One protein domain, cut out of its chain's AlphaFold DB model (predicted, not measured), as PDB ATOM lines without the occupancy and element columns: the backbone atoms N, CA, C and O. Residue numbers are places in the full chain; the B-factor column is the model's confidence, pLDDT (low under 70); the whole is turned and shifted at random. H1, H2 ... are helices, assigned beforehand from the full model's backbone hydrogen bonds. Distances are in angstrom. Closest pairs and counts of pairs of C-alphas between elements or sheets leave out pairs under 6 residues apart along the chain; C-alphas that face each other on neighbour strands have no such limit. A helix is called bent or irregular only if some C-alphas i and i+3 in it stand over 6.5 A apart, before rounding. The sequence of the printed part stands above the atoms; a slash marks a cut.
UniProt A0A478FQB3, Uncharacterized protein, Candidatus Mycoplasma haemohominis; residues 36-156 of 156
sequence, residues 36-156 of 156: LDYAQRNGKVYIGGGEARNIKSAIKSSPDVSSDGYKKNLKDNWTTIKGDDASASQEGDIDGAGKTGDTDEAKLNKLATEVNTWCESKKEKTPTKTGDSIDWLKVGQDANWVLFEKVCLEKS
ATOM      1  N   LEU A  36     114.861  85.202  88.760       94.50
ATOM      2  CA  LEU A  36     116.237  85.636  88.508       94.50
ATOM      3  C   LEU A  36     116.539  85.746  87.011       94.50
ATOM      4  O   LEU A  36     117.092  86.751  86.572       94.50
ATOM      5  N   ASP A  37     116.142  84.746  86.227       94.00
ATOM      6  CA  ASP A  37     116.312  84.750  84.774       94.00
ATOM      7  C   ASP A  37     115.530  85.904  84.124       94.00
ATOM      8  O   ASP A  37     116.066  86.638  83.292       94.00
ATOM      9  N   TYR A  38     114.290  86.137  84.570       92.31
ATOM     10  CA  TYR A  38     113.503  87.294  84.148       92.31
ATOM     11  C   TYR A  38     114.199  88.616  84.497       92.31
ATOM     12  O   TYR A  38     114.342  89.483  83.634       92.31
ATOM     13  N   ALA A  39     114.679  88.768  85.732       92.69
ATOM     14  CA  ALA A  39     115.381  89.959  86.197       92.69
ATOM     15  C   ALA A  39     116.625  90.266  85.351       92.69
ATOM     16  O   ALA A  39     116.746  91.369  84.818       92.69
ATOM     17  N   GLN A  40     117.511  89.283  85.182       91.56
ATOM     18  CA  GLN A  40     118.784  89.440  84.475       91.56
ATOM     19  C   GLN A  40     118.584  89.785  82.997       91.56
ATOM     20  O   GLN A  40     119.248  90.678  82.472       91.56
ATOM     21  N   ARG A  41     117.627  89.132  82.325       90.38
ATOM     22  CA  ARG A  41     117.301  89.435  80.922       90.38
ATOM     23  C   ARG A  41     116.632  90.798  80.736       90.38
ATOM     24  O   ARG A  41     116.672  91.336  79.636       90.38
ATOM     25  N   ASN A  42     116.059  91.363  81.799       90.12
ATOM     26  CA  ASN A  42     115.490  92.712  81.826       90.12
ATOM     27  C   ASN A  42     116.430  93.738  82.493       90.12
ATOM     28  O   ASN A  42     115.975  94.788  82.945       90.12
ATOM     29  N   GLY A  43     117.733  93.441  82.572       89.81
ATOM     30  CA  GLY A  43     118.767  94.379  83.023       89.81
ATOM     31  C   GLY A  43     118.824  94.617  84.533       89.81
ATOM     32  O   GLY A  43     119.594  95.450  84.985       89.81
ATOM     33  N   LYS A  44     118.047  93.898  85.344       91.56
ATOM     34  CA  LYS A  44     118.068  94.062  86.802       91.56
ATOM     35  C   LYS A  44     119.239  93.302  87.418       91.56
ATOM     36  O   LYS A  44     119.527  92.167  87.031       91.56
ATOM     37  N   VAL A  45     119.874  93.904  88.419       92.38
ATOM     38  CA  VAL A  45     121.030  93.317  89.108       92.38
ATOM     39  C   VAL A  45     120.566  92.639  90.389       92.38
ATOM     40  O   VAL A  45     119.950  93.272  91.236       92.38
ATOM     41  N   TYR A  46     120.855  91.349  90.547       93.94
ATOM     42  CA  TYR A  46     120.566  90.628  91.786       93.94
ATOM     43  C   TYR A  46     121.576  90.998  92.875       93.94
ATOM     44  O   TYR A  46     122.782  90.885  92.662       93.94
ATOM     45  N   ILE A  47     121.080  91.427  94.038       92.62
ATOM     46  CA  ILE A  47     121.908  91.824  95.189       92.62
ATOM     47  C   ILE A  47     121.989  90.762  96.289       92.62
ATOM     48  O   ILE A  47     122.716  90.952  97.266       92.62
ATOM     49  N   GLY A  48     121.261  89.655  96.144       86.19
ATOM     50  CA  GLY A  48     121.448  88.483  96.996       86.19
ATOM     51  C   GLY A  48     122.681  87.661  96.604       86.19
ATOM     52  O   GLY A  48     123.384  87.954  95.634       86.19
ATOM     53  N   GLY A  49     122.931  86.601  97.363       84.38
ATOM     54  CA  GLY A  49     124.099  85.740  97.232       84.38
ATOM     55  C   GLY A  49     125.324  86.240  98.010       84.38
ATOM     56  O   GLY A  49     125.347  87.329  98.592       84.38
ATOM     57  N   GLY A  50     126.366  85.403  98.052       78.69
ATOM     58  CA  GLY A  50     127.579  85.665  98.835       78.69
ATOM     59  C   GLY A  50     127.297  85.876 100.331       78.69
ATOM     60  O   GLY A  50     126.331  85.352 100.879       78.69
ATOM     61  N   GLU A  51     128.123  86.688 100.996       75.88
ATOM     62  CA  GLU A  51     128.008  87.037 102.427       75.88
ATOM     63  C   GLU A  51     126.970  88.151 102.707       75.88
ATOM     64  O   GLU A  51     127.141  88.969 103.619       75.88
ATOM     65  N   ALA A  52     125.923  88.246 101.876       87.50
ATOM     66  CA  ALA A  52     124.903  89.299 101.921       87.50
ATOM     67  C   ALA A  52     125.473  90.732 101.837       87.50
ATOM     68  O   ALA A  52     124.864  91.687 102.315       87.50
ATOM     69  N   ARG A  53     126.662  90.910 101.241       87.75
ATOM     70  CA  ARG A  53     127.396  92.189 101.239       87.75
ATOM     71  C   ARG A  53     126.598  93.329 100.607       87.75
ATOM     72  O   ARG A  53     126.556  94.417 101.174       87.75
ATOM     73  N   ASN A  54     125.954  93.084  99.468       91.38
ATOM     74  CA  ASN A  54     125.186  94.115  98.767       91.38
ATOM     75  C   ASN A  54     123.896  94.457  99.521       91.38
ATOM     76  O   ASN A  54     123.553  95.628  99.632       91.38
ATOM     77  N   ILE A  55     123.258  93.471 100.157       93.75
ATOM     78  CA  ILE A  55     122.122  93.705 101.059       93.75
ATOM     79  C   ILE A  55     122.550  94.550 102.268       93.75
ATOM     80  O   ILE A  55     121.873  95.518 102.607       93.75
ATOM     81  N   LYS A  56     123.702  94.258 102.892       92.50
ATOM     82  CA  LYS A  56     124.251  95.099 103.973       92.50
ATOM     83  C   LYS A  56     124.471  96.534 103.497       92.50
ATOM     84  O   LYS A  56     124.103  97.468 104.206       92.50
ATOM     85  N   SER A  57     125.041  96.708 102.304       91.00
ATOM     86  CA  SER A  57     125.224  98.027 101.693       91.00
ATOM     87  C   SER A  57     123.890  98.741 101.472       91.00
ATOM     88  O   SER A  57     123.779  99.898 101.860       91.00
ATOM     89  N   ALA A  58     122.875  98.054 100.940       92.00
ATOM     90  CA  ALA A  58     121.537  98.605 100.721       92.00
ATOM     91  C   ALA A  58     120.849  99.023 102.033       92.00
ATOM     92  O   ALA A  58     120.191 100.058 102.090       92.00
ATOM     93  N   ILE A  59     121.040  98.265 103.120       91.75
ATOM     94  CA  ILE A  59     120.541  98.640 104.450       91.75
ATOM     95  C   ILE A  59     121.284  99.874 104.978       91.75
ATOM     96  O   ILE A  59     120.635 100.803 105.452       91.75
ATOM     97  N   LYS A  60     122.624  99.912 104.888       90.56
ATOM     98  CA  LYS A  60     123.442 101.043 105.370       90.56
ATOM     99  C   LYS A  60     123.173 102.337 104.589       90.56
ATOM    100  O   LYS A  60     123.197 103.409 105.183       90.56
ATOM    101  N   SER A  61     122.955 102.248 103.276       89.44
ATOM    102  CA  SER A  61     122.741 103.410 102.401       89.44
ATOM    103  C   SER A  61     121.296 103.909 102.388       89.44
ATOM    104  O   SER A  61     121.037 105.027 101.945       89.44
ATOM    105  N   SER A  62     120.352 103.097 102.863       89.44
ATOM    106  CA  SER A  62     118.949 103.480 102.916       89.44
ATOM    107  C   SER A  62     118.698 104.542 103.981       89.44
ATOM    108  O   SER A  62     119.192 104.405 105.105       89.44
ATOM    109  N   PRO A  63     117.834 105.532 103.693       86.69
ATOM    110  CA  PRO A  63     117.295 106.385 104.736       86.69
ATOM    111  C   PRO A  63     116.470 105.559 105.733       86.69
ATOM    112  O   PRO A  63     116.160 104.381 105.505       86.69
ATOM    113  N   ASP A  64     116.116 106.204 106.839       85.31
ATOM    114  CA  ASP A  64     115.291 105.631 107.897       85.31
ATOM    115  C   ASP A  64     113.935 105.146 107.382       85.31
ATOM    116  O   ASP A  64     113.431 105.597 106.355       85.31
ATOM    117  N   VAL A  65     113.305 104.250 108.145       87.00
ATOM    118  CA  VAL A  65     112.037 103.593 107.777       87.00
ATOM    119  C   VAL A  65     110.860 104.557 107.553       87.00
ATOM    120  O   VAL A  65     109.825 104.141 107.039       87.00
ATOM    121  N   SER A  66     110.986 105.823 107.959       85.81
ATOM    122  CA  SER A  66     110.003 106.884 107.714       85.81
ATOM    123  C   SER A  66     110.078 107.477 106.303       85.81
ATOM    124  O   SER A  66     109.124 108.120 105.872       85.81
ATOM    125  N   SER A  67     111.187 107.274 105.591       88.00
ATOM    126  CA  SER A  67     111.412 107.764 104.230       88.00
ATOM    127  C   SER A  67     111.363 106.617 103.227       88.00
ATOM    128  O   SER A  67     111.679 105.475 103.560       88.00
ATOM    129  N   ASP A  68     111.004 106.913 101.980       88.62
ATOM    130  CA  ASP A  68     111.076 105.917 100.913       88.62
ATOM    131  C   ASP A  68     112.513 105.410 100.735       88.62
ATOM    132  O   ASP A  68     113.470 106.184 100.686       88.62
ATOM    133  N   GLY A  69     112.669 104.089 100.661       90.75
ATOM    134  CA  GLY A  69     113.979 103.453 100.614       90.75
ATOM    135  C   GLY A  69     113.934 101.962 100.926       90.75
ATOM    136  O   GLY A  69     112.872 101.372 101.143       90.75
ATOM    137  N   TYR A  70     115.114 101.347 100.962       92.75
ATOM    138  CA  TYR A  70     115.265  99.910 101.183       92.75
ATOM    139  C   TYR A  70     114.760  99.483 102.568       92.75
ATOM    140  O   TYR A  70     113.979  98.542 102.672       92.75
ATOM    141  N   LYS A  71     115.109 100.219 103.631       92.94
ATOM    142  CA  LYS A  71     114.638  99.954 105.003       92.94
ATOM    143  C   LYS A  71     113.119 100.039 105.129       92.94
ATOM    144  O   LYS A  71     112.526  99.213 105.817       92.94
ATOM    145  N   LYS A  72     112.476 100.989 104.442       94.38
ATOM    146  CA  LYS A  72     111.011 101.072 104.396       94.38
ATOM    147  C   LYS A  72     110.407  99.869 103.670       94.38
ATOM    148  O   LYS A  72     109.495  99.249 104.203       94.38
ATOM    149  N   ASN A  73     110.961  99.478 102.518       93.88
ATOM    150  CA  ASN A  73     110.525  98.268 101.811       93.88
ATOM    151  C   ASN A  73     110.667  97.009 102.679       93.88
ATOM    152  O   ASN A  73     109.765  96.173 102.674       93.88
ATOM    153  N   LEU A  74     111.762  96.884 103.437       94.50
ATOM    154  CA  LEU A  74     111.942  95.789 104.389       94.50
ATOM    155  C   LEU A  74     110.880  95.828 105.481       94.50
ATOM    156  O   LEU A  74     110.221  94.818 105.691       94.50
ATOM    157  N   LYS A  75     110.682  96.978 106.136       94.50
ATOM    158  CA  LYS A  75     109.705  97.133 107.220       94.50
ATOM    159  C   LYS A  75     108.286  96.800 106.763       94.50
ATOM    160  O   LYS A  75     107.631  95.975 107.387       94.50
ATOM    161  N   ASP A  76     107.847  97.372 105.644       94.00
ATOM    162  CA  ASP A  76     106.487  97.192 105.119       94.00
ATOM    163  C   ASP A  76     106.179  95.735 104.732       94.00
ATOM    164  O   ASP A  76     105.017  95.346 104.651       94.00
ATOM    165  N   ASN A  77     107.210  94.923 104.476       94.25
ATOM    166  CA  ASN A  77     107.068  93.543 104.012       94.25
ATOM    167  C   ASN A  77     107.722  92.529 104.957       94.25
ATOM    168  O   ASN A  77     107.867  91.354 104.604       94.25
ATOM    169  N   TRP A  78     108.115  92.956 106.158       93.94
ATOM    170  CA  TRP A  78     108.971  92.165 107.037       93.94
ATOM    171  C   TRP A  78     108.312  90.855 107.458       93.94
ATOM    172  O   TRP A  78     108.958  89.812 107.492       93.94
ATOM    173  N   THR A  79     107.000  90.879 107.686       92.38
ATOM    174  CA  THR A  79     106.188  89.690 107.981       92.38
ATOM    175  C   THR A  79     106.273  88.632 106.879       92.38
ATOM    176  O   THR A  79     106.346  87.445 107.177       92.38
ATOM    177  N   THR A  80     106.335  89.049 105.611       93.25
ATOM    178  CA  THR A  80     106.476  88.141 104.461       93.25
ATOM    179  C   THR A  80     107.910  87.635 104.302       93.25
ATOM    180  O   THR A  80     108.118  86.514 103.835       93.25
ATOM    181  N   ILE A  81     108.900  88.450 104.675       93.06
ATOM    182  CA  ILE A  81     110.323  88.096 104.592       93.06
ATOM    183  C   ILE A  81     110.694  87.100 105.692       93.06
ATOM    184  O   ILE A  81     111.247  86.041 105.404       93.06
ATOM    185  N   LYS A  82     110.352  87.418 106.943       92.06
ATOM    186  CA  LYS A  82     110.671  86.596 108.115       92.06
ATOM    187  C   LYS A  82     109.786  85.346 108.229       92.06
ATOM    188  O   LYS A  82     110.165  84.376 108.879       92.06
ATOM    189  N   GLY A  83     108.589  85.383 107.637       89.56
ATOM    190  CA  GLY A  83     107.574  84.347 107.811       89.56
ATOM    191  C   GLY A  83     107.218  84.119 109.285       89.56
ATOM    192  O   GLY A  83     107.110  85.062 110.080       89.56
ATOM    193  N   ASP A  84     107.070  82.846 109.648       87.19
ATOM    194  CA  ASP A  84     106.707  82.398 110.998       87.19
ATOM    195  C   ASP A  84     107.921  82.185 111.922       87.19
ATOM    196  O   ASP A  84     107.783  81.649 113.022       87.19
ATOM    197  N   ASP A  85     109.122  82.604 111.506       84.62
ATOM    198  CA  ASP A  85     110.332  82.448 112.309       84.62
ATOM    199  C   ASP A  85     110.320  83.409 113.515       84.62
ATOM    200  O   ASP A  85     110.513  84.623 113.396       84.62
ATOM    201  N   ALA A  86     110.079  82.850 114.703       79.00
ATOM    202  CA  ALA A  86     110.088  83.581 115.968       79.00
ATOM    203  C   ALA A  86     111.497  84.040 116.391       79.00
ATOM    204  O   ALA A  86     111.624  84.965 117.193       79.00
ATOM    205  N   SER A  87     112.549  83.416 115.854       82.75
ATOM    206  CA  SER A  87     113.948  83.799 116.066       82.75
ATOM    207  C   SER A  87     114.420  84.914 115.133       82.75
ATOM    208  O   SER A  87     115.511  85.453 115.356       82.75
ATOM    209  N   ALA A  88     113.625  85.288 114.126       85.81
ATOM    210  CA  ALA A  88     113.993  86.330 113.181       85.81
ATOM    211  C   ALA A  88     114.112  87.716 113.839       85.81
ATOM    212  O   ALA A  88     113.562  87.979 114.918       85.81
ATOM    213  N   SER A  89     114.846  88.624 113.189       86.81
ATOM    214  CA  SER A  89     114.923  90.031 113.598       86.81
ATOM    215  C   SER A  89     113.524  90.643 113.694       86.81
ATOM    216  O   SER A  89     112.591  90.240 112.996       86.81
ATOM    217  N   GLN A  90     113.353  91.613 114.584       87.50
ATOM    218  CA  GLN A  90     112.081  92.310 114.749       87.50
ATOM    219  C   GLN A  90     112.043  93.553 113.858       87.50
ATOM    220  O   GLN A  90     113.080  94.074 113.454       87.50
ATOM    221  N   GLU A  91     110.854  94.090 113.587       85.25
ATOM    222  CA  GLU A  91     110.729  95.318 112.781       85.25
ATOM    223  C   GLU A  91     111.523  96.495 113.370       85.25
ATOM    224  O   GLU A  91     112.082  97.304 112.630       85.25
ATOM    225  N   GLY A  92     111.624  96.567 114.702       84.12
ATOM    226  CA  GLY A  92     112.439  97.571 115.392       84.12
ATOM    227  C   GLY A  92     113.942  97.454 115.108       84.12
ATOM    228  O   GLY A  92     114.655  98.453 115.189       84.12
ATOM    229  N   ASP A  93     114.432  96.271 114.721       88.25
ATOM    230  CA  ASP A  93     115.838  96.075 114.362       88.25
ATOM    231  C   ASP A  93     116.175  96.676 112.991       88.25
ATOM    232  O   ASP A  93     117.312  97.089 112.772       88.25
ATOM    233  N   ILE A  94     115.189  96.805 112.094       90.50
ATOM    234  CA  ILE A  94     115.370  97.363 110.743       90.50
ATOM    235  C   ILE A  94     115.764  98.843 110.803       90.50
ATOM    236  O   ILE A  94     116.637  99.291 110.058       90.50
ATOM    237  N   ASP A  95     115.136  99.609 111.698       87.00
ATOM    238  CA  ASP A  95     115.422 101.039 111.843       87.00
ATOM    239  C   ASP A  95     116.834 101.270 112.406       87.00
ATOM    240  O   ASP A  95     117.603 102.087 111.887       87.00
ATOM    241  N   GLY A  96     117.208 100.477 113.415       83.69
ATOM    242  CA  GLY A  96     118.511 100.554 114.072       83.69
ATOM    243  C   GLY A  96     119.684 100.014 113.245       83.69
ATOM    244  O   GLY A  96     120.810 100.469 113.446       83.69
ATOM    245  N   ALA A  97     119.447  99.085 112.315       86.50
ATOM    246  CA  ALA A  97     120.512  98.394 111.586       86.50
ATOM    247  C   ALA A  97     121.416  99.357 110.797       86.50
ATOM    248  O   ALA A  97     120.943 100.182 110.009       86.50
ATOM    249  N   GLY A  98     122.733  99.234 110.983       81.19
ATOM    250  CA  GLY A  98     123.730 100.001 110.227       81.19
ATOM    251  C   GLY A  98     123.862 101.484 110.608       81.19
ATOM    252  O   GLY A  98     124.554 102.214 109.900       81.19
ATOM    253  N   LYS A  99     123.228 101.939 111.700       81.31
ATOM    254  CA  LYS A  99     123.429 103.284 112.272       81.31
ATOM    255  C   LYS A  99     124.653 103.313 113.198       81.31
ATOM    256  O   LYS A  99     125.070 102.286 113.717       81.31
ATOM    257  N   THR A 100     125.191 104.503 113.479       64.50
ATOM    258  CA  THR A 100     126.395 104.740 114.311       64.50
ATOM    259  C   THR A 100     126.299 104.237 115.762       64.50
ATOM    260  O   THR A 100     127.309 104.215 116.455       64.50
ATOM    261  N   GLY A 101     125.107 103.835 116.221       59.84
ATOM    262  CA  GLY A 101     124.864 103.201 117.525       59.84
ATOM    263  C   GLY A 101     124.597 101.689 117.468       59.84
ATOM    264  O   GLY A 101     124.303 101.098 118.502       59.84
ATOM    265  N   ASP A 102     124.667 101.059 116.292       64.88
ATOM    266  CA  ASP A 102     124.604  99.600 116.129       64.88
ATOM    267  C   ASP A 102     125.977  99.015 116.478       64.88
ATOM    268  O   ASP A 102     126.809  98.760 115.608       64.88
ATOM    269  N   THR A 103     126.254  98.906 117.780       52.50
ATOM    270  CA  THR A 103     127.602  98.688 118.328       52.50
ATOM    271  C   THR A 103     128.273  97.357 117.987       52.50
ATOM    272  O   THR A 103     129.396  97.164 118.425       52.50
ATOM    273  N   ASP A 104     127.689  96.481 117.165       56.94
ATOM    274  CA  ASP A 104     128.309  95.183 116.846       56.94
ATOM    275  C   ASP A 104     128.190  94.737 115.380       56.94
ATOM    276  O   ASP A 104     128.525  93.597 115.065       56.94
ATOM    277  N   GLU A 105     127.633  95.552 114.473       74.81
ATOM    278  CA  GLU A 105     127.175  95.094 113.140       74.81
ATOM    279  C   GLU A 105     126.251  93.851 113.187       74.81
ATOM    280  O   GLU A 105     125.837  93.344 112.147       74.81
ATOM    281  N   ALA A 106     125.901  93.337 114.368       82.44
ATOM    282  CA  ALA A 106     125.247  92.053 114.548       82.44
ATOM    283  C   ALA A 106     123.806  92.113 114.044       82.44
ATOM    284  O   ALA A 106     123.363  91.193 113.357       82.44
ATOM    285  N   LYS A 107     123.103  93.223 114.311       85.31
ATOM    286  CA  LYS A 107     121.750  93.459 113.791       85.31
ATOM    287  C   LYS A 107     121.762  93.559 112.279       85.31
ATOM    288  O   LYS A 107     120.993  92.873 111.616       85.31
ATOM    289  N   LEU A 108     122.679  94.353 111.732       90.31
ATOM    290  CA  LEU A 108     122.864  94.449 110.292       90.31
ATOM    291  C   LEU A 108     123.182  93.090 109.652       90.31
ATOM    292  O   LEU A 108     122.595  92.741 108.633       90.31
ATOM    293  N   ASN A 109     124.107  92.327 110.234       90.81
ATOM    294  CA  ASN A 109     124.535  91.031 109.718       90.81
ATOM    295  C   ASN A 109     123.400  90.011 109.754       90.81
ATOM    296  O   ASN A 109     123.187  89.303 108.768       90.81
ATOM    297  N   LYS A 110     122.653  89.961 110.860       90.38
ATOM    298  CA  LYS A 110     121.481  89.100 111.005       90.38
ATOM    299  C   LYS A 110     120.397  89.476 109.997       90.38
ATOM    300  O   LYS A 110     120.008  88.633 109.195       90.38
ATOM    301  N   LEU A 111     120.006  90.752 109.956       92.56
ATOM    302  CA  LEU A 111     118.984  91.260 109.042       92.56
ATOM    303  C   LEU A 111     119.357  90.999 107.578       92.56
ATOM    304  O   LEU A 111     118.547  90.495 106.805       92.56
ATOM    305  N   ALA A 112     120.605  91.279 107.198       93.81
ATOM    306  CA  ALA A 112     121.075  91.025 105.844       93.81
ATOM    307  C   ALA A 112     121.073  89.531 105.499       93.81
ATOM    308  O   ALA A 112     120.737  89.173 104.374       93.81
ATOM    309  N   THR A 113     121.404  88.658 106.453       93.44
ATOM    310  CA  THR A 113     121.372  87.200 106.261       93.44
ATOM    311  C   THR A 113     119.945  86.686 106.083       93.44
ATOM    312  O   THR A 113     119.704  85.865 105.200       93.44
ATOM    313  N   GLU A 114     118.990  87.183 106.868       94.75
ATOM    314  CA  GLU A 114     117.570  86.822 106.757       94.75
ATOM    315  C   GLU A 114     117.000  87.246 105.403       94.75
ATOM    316  O   GLU A 114     116.431  86.425 104.681       94.75
ATOM    317  N   VAL A 115     117.239  88.499 105.004       95.50
ATOM    318  CA  VAL A 115     116.825  89.006 103.689       95.50
ATOM    319  C   VAL A 115     117.493  88.211 102.569       95.50
ATOM    320  O   VAL A 115     116.821  87.814 101.620       95.50
ATOM    321  N   ASN A 116     118.791  87.915 102.687       95.25
ATOM    322  CA  ASN A 116     119.514  87.113 101.704       95.25
ATOM    323  C   ASN A 116     118.926  85.708 101.574       95.25
ATOM    324  O   ASN A 116     118.681  85.240 100.469       95.25
ATOM    325  N   THR A 117     118.643  85.054 102.699       94.62
ATOM    326  CA  THR A 117     118.028  83.721 102.730       94.62
ATOM    327  C   THR A 117     116.668  83.736 102.041       94.62
ATOM    328  O   THR A 117     116.366  82.864 101.222       94.62
ATOM    329  N   TRP A 118     115.864  84.767 102.308       95.25
ATOM    330  CA  TRP A 118     114.600  84.955 101.616       95.25
ATOM    331  C   TRP A 118     114.809  85.144 100.108       95.25
ATOM    332  O   TRP A 118     114.186  84.428  99.325       95.25
ATOM    333  N   CYS A 119     115.729  86.016  99.685       95.81
ATOM    334  CA  CYS A 119     116.064  86.228  98.274       95.81
ATOM    335  C   CYS A 119     116.485  84.931  97.573       95.81
ATOM    336  O   CYS A 119     115.952  84.608  96.510       95.81
ATOM    337  N   GLU A 120     117.358  84.140  98.200       94.62
ATOM    338  CA  GLU A 120     117.800  82.843  97.683       94.62
ATOM    339  C   GLU A 120     116.629  81.863  97.518       94.62
ATOM    340  O   GLU A 120     116.549  81.165  96.509       94.62
ATOM    341  N   SER A 121     115.664  81.864  98.444       93.88
ATOM    342  CA  SER A 121     114.462  81.019  98.350       93.88
ATOM    343  C   SER A 121     113.476  81.450  97.251       93.88
ATOM    344  O   SER A 121     112.631  80.660  96.815       93.88
ATOM    345  N   LYS A 122     113.542  82.716  96.820       94.62
ATOM    346  CA  LYS A 122     112.603  83.316  95.860       94.62
ATOM    347  C   LYS A 122     113.163  83.439  94.454       94.62
ATOM    348  O   LYS A 122     112.374  83.428  93.516       94.62
ATOM    349  N   LYS A 123     114.484  83.502  94.280       92.69
ATOM    350  CA  LYS A 123     115.123  83.709  92.970       92.69
ATOM    351  C   LYS A 123     114.716  82.656  91.924       92.69
ATOM    352  O   LYS A 123     114.605  82.975  90.745       92.69
ATOM    353  N   GLU A 124     114.435  81.426  92.362       94.12
ATOM    354  CA  GLU A 124     114.022  80.298  91.509       94.12
ATOM    355  C   GLU A 124     112.496  80.148  91.377       94.12
ATOM    356  O   GLU A 124     112.011  79.229  90.716       94.12
ATOM    357  N   LYS A 125     111.708  81.040  91.994       93.62
ATOM    358  CA  LYS A 125     110.248  81.027  91.862       93.62
ATOM    359  C   LYS A 125     109.813  81.549  90.498       93.62
ATOM    360  O   LYS A 125     110.519  82.295  89.823       93.62
ATOM    361  N   THR A 126     108.607  81.153  90.122       91.50
ATOM    362  CA  THR A 126     107.907  81.611  88.926       91.50
ATOM    363  C   THR A 126     106.597  82.289  89.322       91.50
ATOM    364  O   THR A 126     106.082  82.020  90.415       91.50
ATOM    365  N   PRO A 127     106.044  83.159  88.457       87.38
ATOM    366  CA  PRO A 127     104.705  83.688  88.644       87.38
ATOM    367  C   PRO A 127     103.683  82.565  88.776       87.38
ATOM    368  O   PRO A 127     103.851  81.469  88.226       87.38
ATOM    369  N   THR A 128     102.582  82.870  89.453       82.88
ATOM    370  CA  THR A 128     101.443  81.952  89.524       82.88
ATOM    371  C   THR A 128     100.984  81.550  88.116       82.88
ATOM    372  O   THR A 128     100.745  82.394  87.250       82.88
ATOM    373  N   LYS A 129     100.868  80.238  87.876       81.25
ATOM    374  CA  LYS A 129     100.407  79.703  86.590       81.25
ATOM    375  C   LYS A 129      98.962  80.116  86.331       81.25
ATOM    376  O   LYS A 129      98.122  80.045  87.224       81.25
ATOM    377  N   THR A 130      98.668  80.490  85.090       72.31
ATOM    378  CA  THR A 130      97.295  80.683  84.612       72.31
ATOM    379  C   THR A 130      96.990  79.548  83.638       72.31
ATOM    380  O   THR A 130      97.464  79.548  82.502       72.31
ATOM    381  N   GLY A 131      96.259  78.534  84.108       76.69
ATOM    382  CA  GLY A 131      96.118  77.266  83.385       76.69
ATOM    383  C   GLY A 131      97.450  76.508  83.323       76.69
ATOM    384  O   GLY A 131      98.140  76.384  84.335       76.69
ATOM    385  N   ASP A 132      97.832  76.047  82.130       76.25
ATOM    386  CA  ASP A 132      99.045  75.237  81.920       76.25
ATOM    387  C   ASP A 132     100.321  76.064  81.686       76.25
ATOM    388  O   ASP A 132     101.414  75.507  81.571       76.25
ATOM    389  N   SER A 133     100.209  77.396  81.627       77.31
ATOM    390  CA  SER A 133     101.315  78.283  81.255       77.31
ATOM    391  C   SER A 133     101.576  79.386  82.283       77.31
ATOM    392  O   SER A 133     100.699  79.789  83.052       77.31
ATOM    393  N   ILE A 134     102.823  79.858  82.309       83.94
ATOM    394  CA  ILE A 134     103.238  81.023  83.090       83.94
ATOM    395  C   ILE A 134     103.092  82.257  82.199       83.94
ATOM    396  O   ILE A 134     103.716  82.338  81.140       83.94
ATOM    397  N   ASP A 135     102.300  83.227  82.652       85.00
ATOM    398  CA  ASP A 135     102.125  84.505  81.966       85.00
ATOM    399  C   ASP A 135     103.123  85.541  82.502       85.00
ATOM    400  O   ASP A 135     102.859  86.284  83.450       85.00
ATOM    401  N   TRP A 136     104.297  85.589  81.875       86.44
ATOM    402  CA  TRP A 136     105.356  86.534  82.229       86.44
ATOM    403  C   TRP A 136     105.007  87.999  81.930       86.44
ATOM    404  O   TRP A 136     105.678  88.885  82.450       86.44
ATOM    405  N   LEU A 137     103.948  88.285  81.160       84.56
ATOM    406  CA  LEU A 137     103.463  89.658  80.969       84.56
ATOM    407  C   LEU A 137     102.789  90.198  82.235       84.56
ATOM    408  O   LEU A 137     102.732  91.409  82.438       84.56
ATOM    409  N   LYS A 138     102.305  89.306  83.107       86.62
ATOM    410  CA  LYS A 138     101.659  89.652  84.380       86.62
ATOM    411  C   LYS A 138     102.569  89.490  85.593       86.62
ATOM    412  O   LYS A 138     102.093  89.608  86.716       86.62
ATOM    413  N   VAL A 139     103.869  89.274  85.400       89.44
ATOM    414  CA  VAL A 139     104.821  89.084  86.507       89.44
ATOM    415  C   VAL A 139     104.808  90.246  87.508       89.44
ATOM    416  O   VAL A 139     104.841  90.011  88.708       89.44
ATOM    417  N   GLY A 140     104.603  91.483  87.041       88.44
ATOM    418  CA  GLY A 140     104.440  92.669  87.894       88.44
ATOM    419  C   GLY A 140     103.209  92.660  88.815       88.44
ATOM    420  O   GLY A 140     103.091  93.531  89.670       88.44
ATOM    421  N   GLN A 141     102.291  91.705  88.647       90.50
ATOM    422  CA  GLN A 141     101.123  91.500  89.512       90.50
ATOM    423  C   GLN A 141     101.355  90.382  90.543       90.50
ATOM    424  O   GLN A 141     100.571  90.247  91.481       90.50
ATOM    425  N   ASP A 142     102.412  89.577  90.391       91.69
ATOM    426  CA  ASP A 142     102.744  88.519  91.342       91.69
ATOM    427  C   ASP A 142     103.379  89.125  92.600       91.69
ATOM    428  O   ASP A 142     104.411  89.794  92.542       91.69
ATOM    429  N   ALA A 143     102.766  88.893  93.761       91.75
ATOM    430  CA  ALA A 143     103.219  89.484  95.018       91.75
ATOM    431  C   ALA A 143     104.648  89.055  95.405       91.75
ATOM    432  O   ALA A 143     105.394  89.860  95.966       91.75
ATOM    433  N   ASN A 144     105.058  87.818  95.081       91.88
ATOM    434  CA  ASN A 144     106.430  87.383  95.342       91.88
ATOM    435  C   ASN A 144     107.404  88.106  94.415       91.88
ATOM    436  O   ASN A 144     108.462  88.515  94.885       91.88
ATOM    437  N   TRP A 145     107.049  88.289  93.138       94.62
ATOM    438  CA  TRP A 145     107.868  89.074  92.214       94.62
ATOM    439  C   TRP A 145     108.002  90.523  92.678       94.62
ATOM    440  O   TRP A 145     109.116  91.019  92.785       94.62
ATOM    441  N   VAL A 146     106.891  91.197  92.991       94.00
ATOM    442  CA  VAL A 146     106.901  92.612  93.396       94.00
ATOM    443  C   VAL A 146     107.785  92.826  94.621       94.00
ATOM    444  O   VAL A 146     108.518  93.814  94.692       94.00
ATOM    445  N   LEU A 147     107.737  91.910  95.590       94.75
ATOM    446  CA  LEU A 147     108.611  91.983  96.753       94.75
ATOM    447  C   LEU A 147     110.064  91.657  96.388       94.75
ATOM    448  O   LEU A 147     110.958  92.413  96.757       94.75
ATOM    449  N   PHE A 148     110.299  90.592  95.619       95.19
ATOM    450  CA  PHE A 148     111.630  90.193  95.153       95.19
ATOM    451  C   PHE A 148     112.324  91.318  94.384       95.19
ATOM    452  O   PHE A 148     113.484  91.625  94.646       95.19
ATOM    453  N   GLU A 149     111.597  92.005  93.510       95.06
ATOM    454  CA  GLU A 149     112.089  93.154  92.761       95.06
ATOM    455  C   GLU A 149     112.506  94.313  93.671       95.06
ATOM    456  O   GLU A 149     113.487  94.989  93.380       95.06
ATOM    457  N   LYS A 150     111.794  94.543  94.777       93.62
ATOM    458  CA  LYS A 150     112.091  95.640  95.709       93.62
ATOM    459  C   LYS A 150     113.260  95.353  96.643       93.62
ATOM    460  O   LYS A 150     113.943  96.295  97.038       93.62
ATOM    461  N   VAL A 151     113.428  94.097  97.066       94.75
ATOM    462  CA  VAL A 151     114.359  93.747  98.157       94.75
ATOM    463  C   VAL A 151     115.568  92.938  97.699       94.75
ATOM    464  O   VAL A 151     116.577  92.928  98.396       94.75
ATOM    465  N   CYS A 152     115.504  92.300  96.531       96.25
ATOM    466  CA  CYS A 152     116.573  91.441  96.018       96.25
ATOM    467  C   CYS A 152     117.199  91.945  94.719       96.25
ATOM    468  O   CYS A 152     118.193  91.361  94.284       96.25
ATOM    469  N   LEU A 153     116.643  92.993  94.099       94.81
ATOM    470  CA  LEU A 153     117.131  93.543  92.837       94.81
ATOM    471  C   LEU A 153     117.463  95.036  92.957       94.81
ATOM    472  O   LEU A 153     116.719  95.809  93.556       94.81
ATOM    473  N   GLU A 154     118.547  95.449  92.311       87.69
ATOM    474  CA  GLU A 154     118.862  96.845  92.019       87.69
ATOM    475  C   GLU A 154     118.418  97.199  90.595       87.69
ATOM    476  O   GLU A 154     118.486  96.382  89.665       87.69
ATOM    477  N   LYS A 155     117.941  98.437  90.423       67.50
ATOM    478  CA  LYS A 155     117.707  99.009  89.094       67.50
ATOM    479  C   LYS A 155     119.069  99.400  88.514       67.50
ATOM    480  O   LYS A 155     119.769 100.182  89.151       67.50
ATOM    481  N   SER A 156     119.428  98.838  87.356       51.75
ATOM    482  CA  SER A 156     120.596  99.267  86.573       51.75
ATOM    483  C   SER A 156     120.422 100.671  86.020       51.75
ATOM    484  O   SER A 156     119.283 100.947  85.568       51.75
TER     485      SER A 156
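AT A GLANCE: This is residues 36 to 156 of the 156 residues of an uncharacterized protein of Candidatus Mycoplasma haemohominis (UniProt A0A478FQB3). The longest helix, H6, lies along one side of a cluster of shorter helices: H2, H4, H5 and H8 pack on it from that one side, and H3 packs on H5 and H8. H7 and the loop of residues 123 to 135 make one end of the length, the loop round Gly 101 lies at the other, and H1 sits to one side near H8. The printed part has 121 residues with eight named helices, H1 to H8 in chain order, and no named strand; the class is all helix, and the helix packing is mostly crossed. The whole is compact, with a radius of gyration of the C-alphas of 14.8 A, yet elongated in outline, spanning 51 by 32 by 27 A.

IN THESE COORDINATES: H6, residues 106 to 122, is the longest helix, 24.2 A from C-alpha 106 at (125.247, 92.053, 114.548) to C-alpha 122 at (112.603, 83.316, 95.860). Before it come H1, residues 36 to 41, beginning at C-alpha 36 at (116.237, 85.636, 88.508); H2, residues 53 to 61, 12.2 A long; H3, residues 70 to 76, 10.0 A long; H4, residues 78 to 82; and H5, residues 91 to 96. After it come H7, residues 136 to 141, and H8, residues 143 to 151, 12.3 A long and ending at C-alpha 151 at (114.359, 93.747, 98.157). H7 is irregular: C-alphas 137 and 140 are 7.6 A apart.

HOW THE PARTS SIT: H6 is the hub, touching four helices. Its closest C-alphas to H2 are Ala 112 and Lys 56, 5.5 A apart, at a steep tilt of 58 degrees, opposite ways. Residues 114 to 118 alone touch H4, closest at the C-alphas of Trp 118 and Ile 81, 6.1 A. Residues 107 to 111 alone touch H5, closest at Lys 107 and Asp 93, 6.5 A between C-alphas. Residues 115 to 122 alone touch H8, closest at the C-alphas of Cys 119 and Phe 148, 6.7 A. H3 touches H5 at a shallow tilt of 24 degrees, opposite ways, with the C-alphas of Lys 75 and Glu 91 closest at 5.9 A. H7 and H8 are close but not clearly touching, closest at the C-alphas of Gly 140 and Val 146, 6.0 A. H1 touches no helix but is near H8. Every O i to N i+4 pair is within hydrogen-bond range in H1, H2, H3, H4, H6 and H8; in H5 and in H7 it is 0 of 2, beside 2 of 3 O i to N i+3 pairs in each.

THE WHOLE: The two C-alphas farthest apart, those of Gly 101 and Asp 132, are 52.1 A apart. The printed part has no cut and ends at the chain's last residue, 156. The links H1 to H2 and H6 to H7 are long; residues 45 to 46 pair antiparallel with residues 153 to 154. The mean pLDDT of the printed part is 87.7, and residues 100 to 104 and 155 to 156 are under 70.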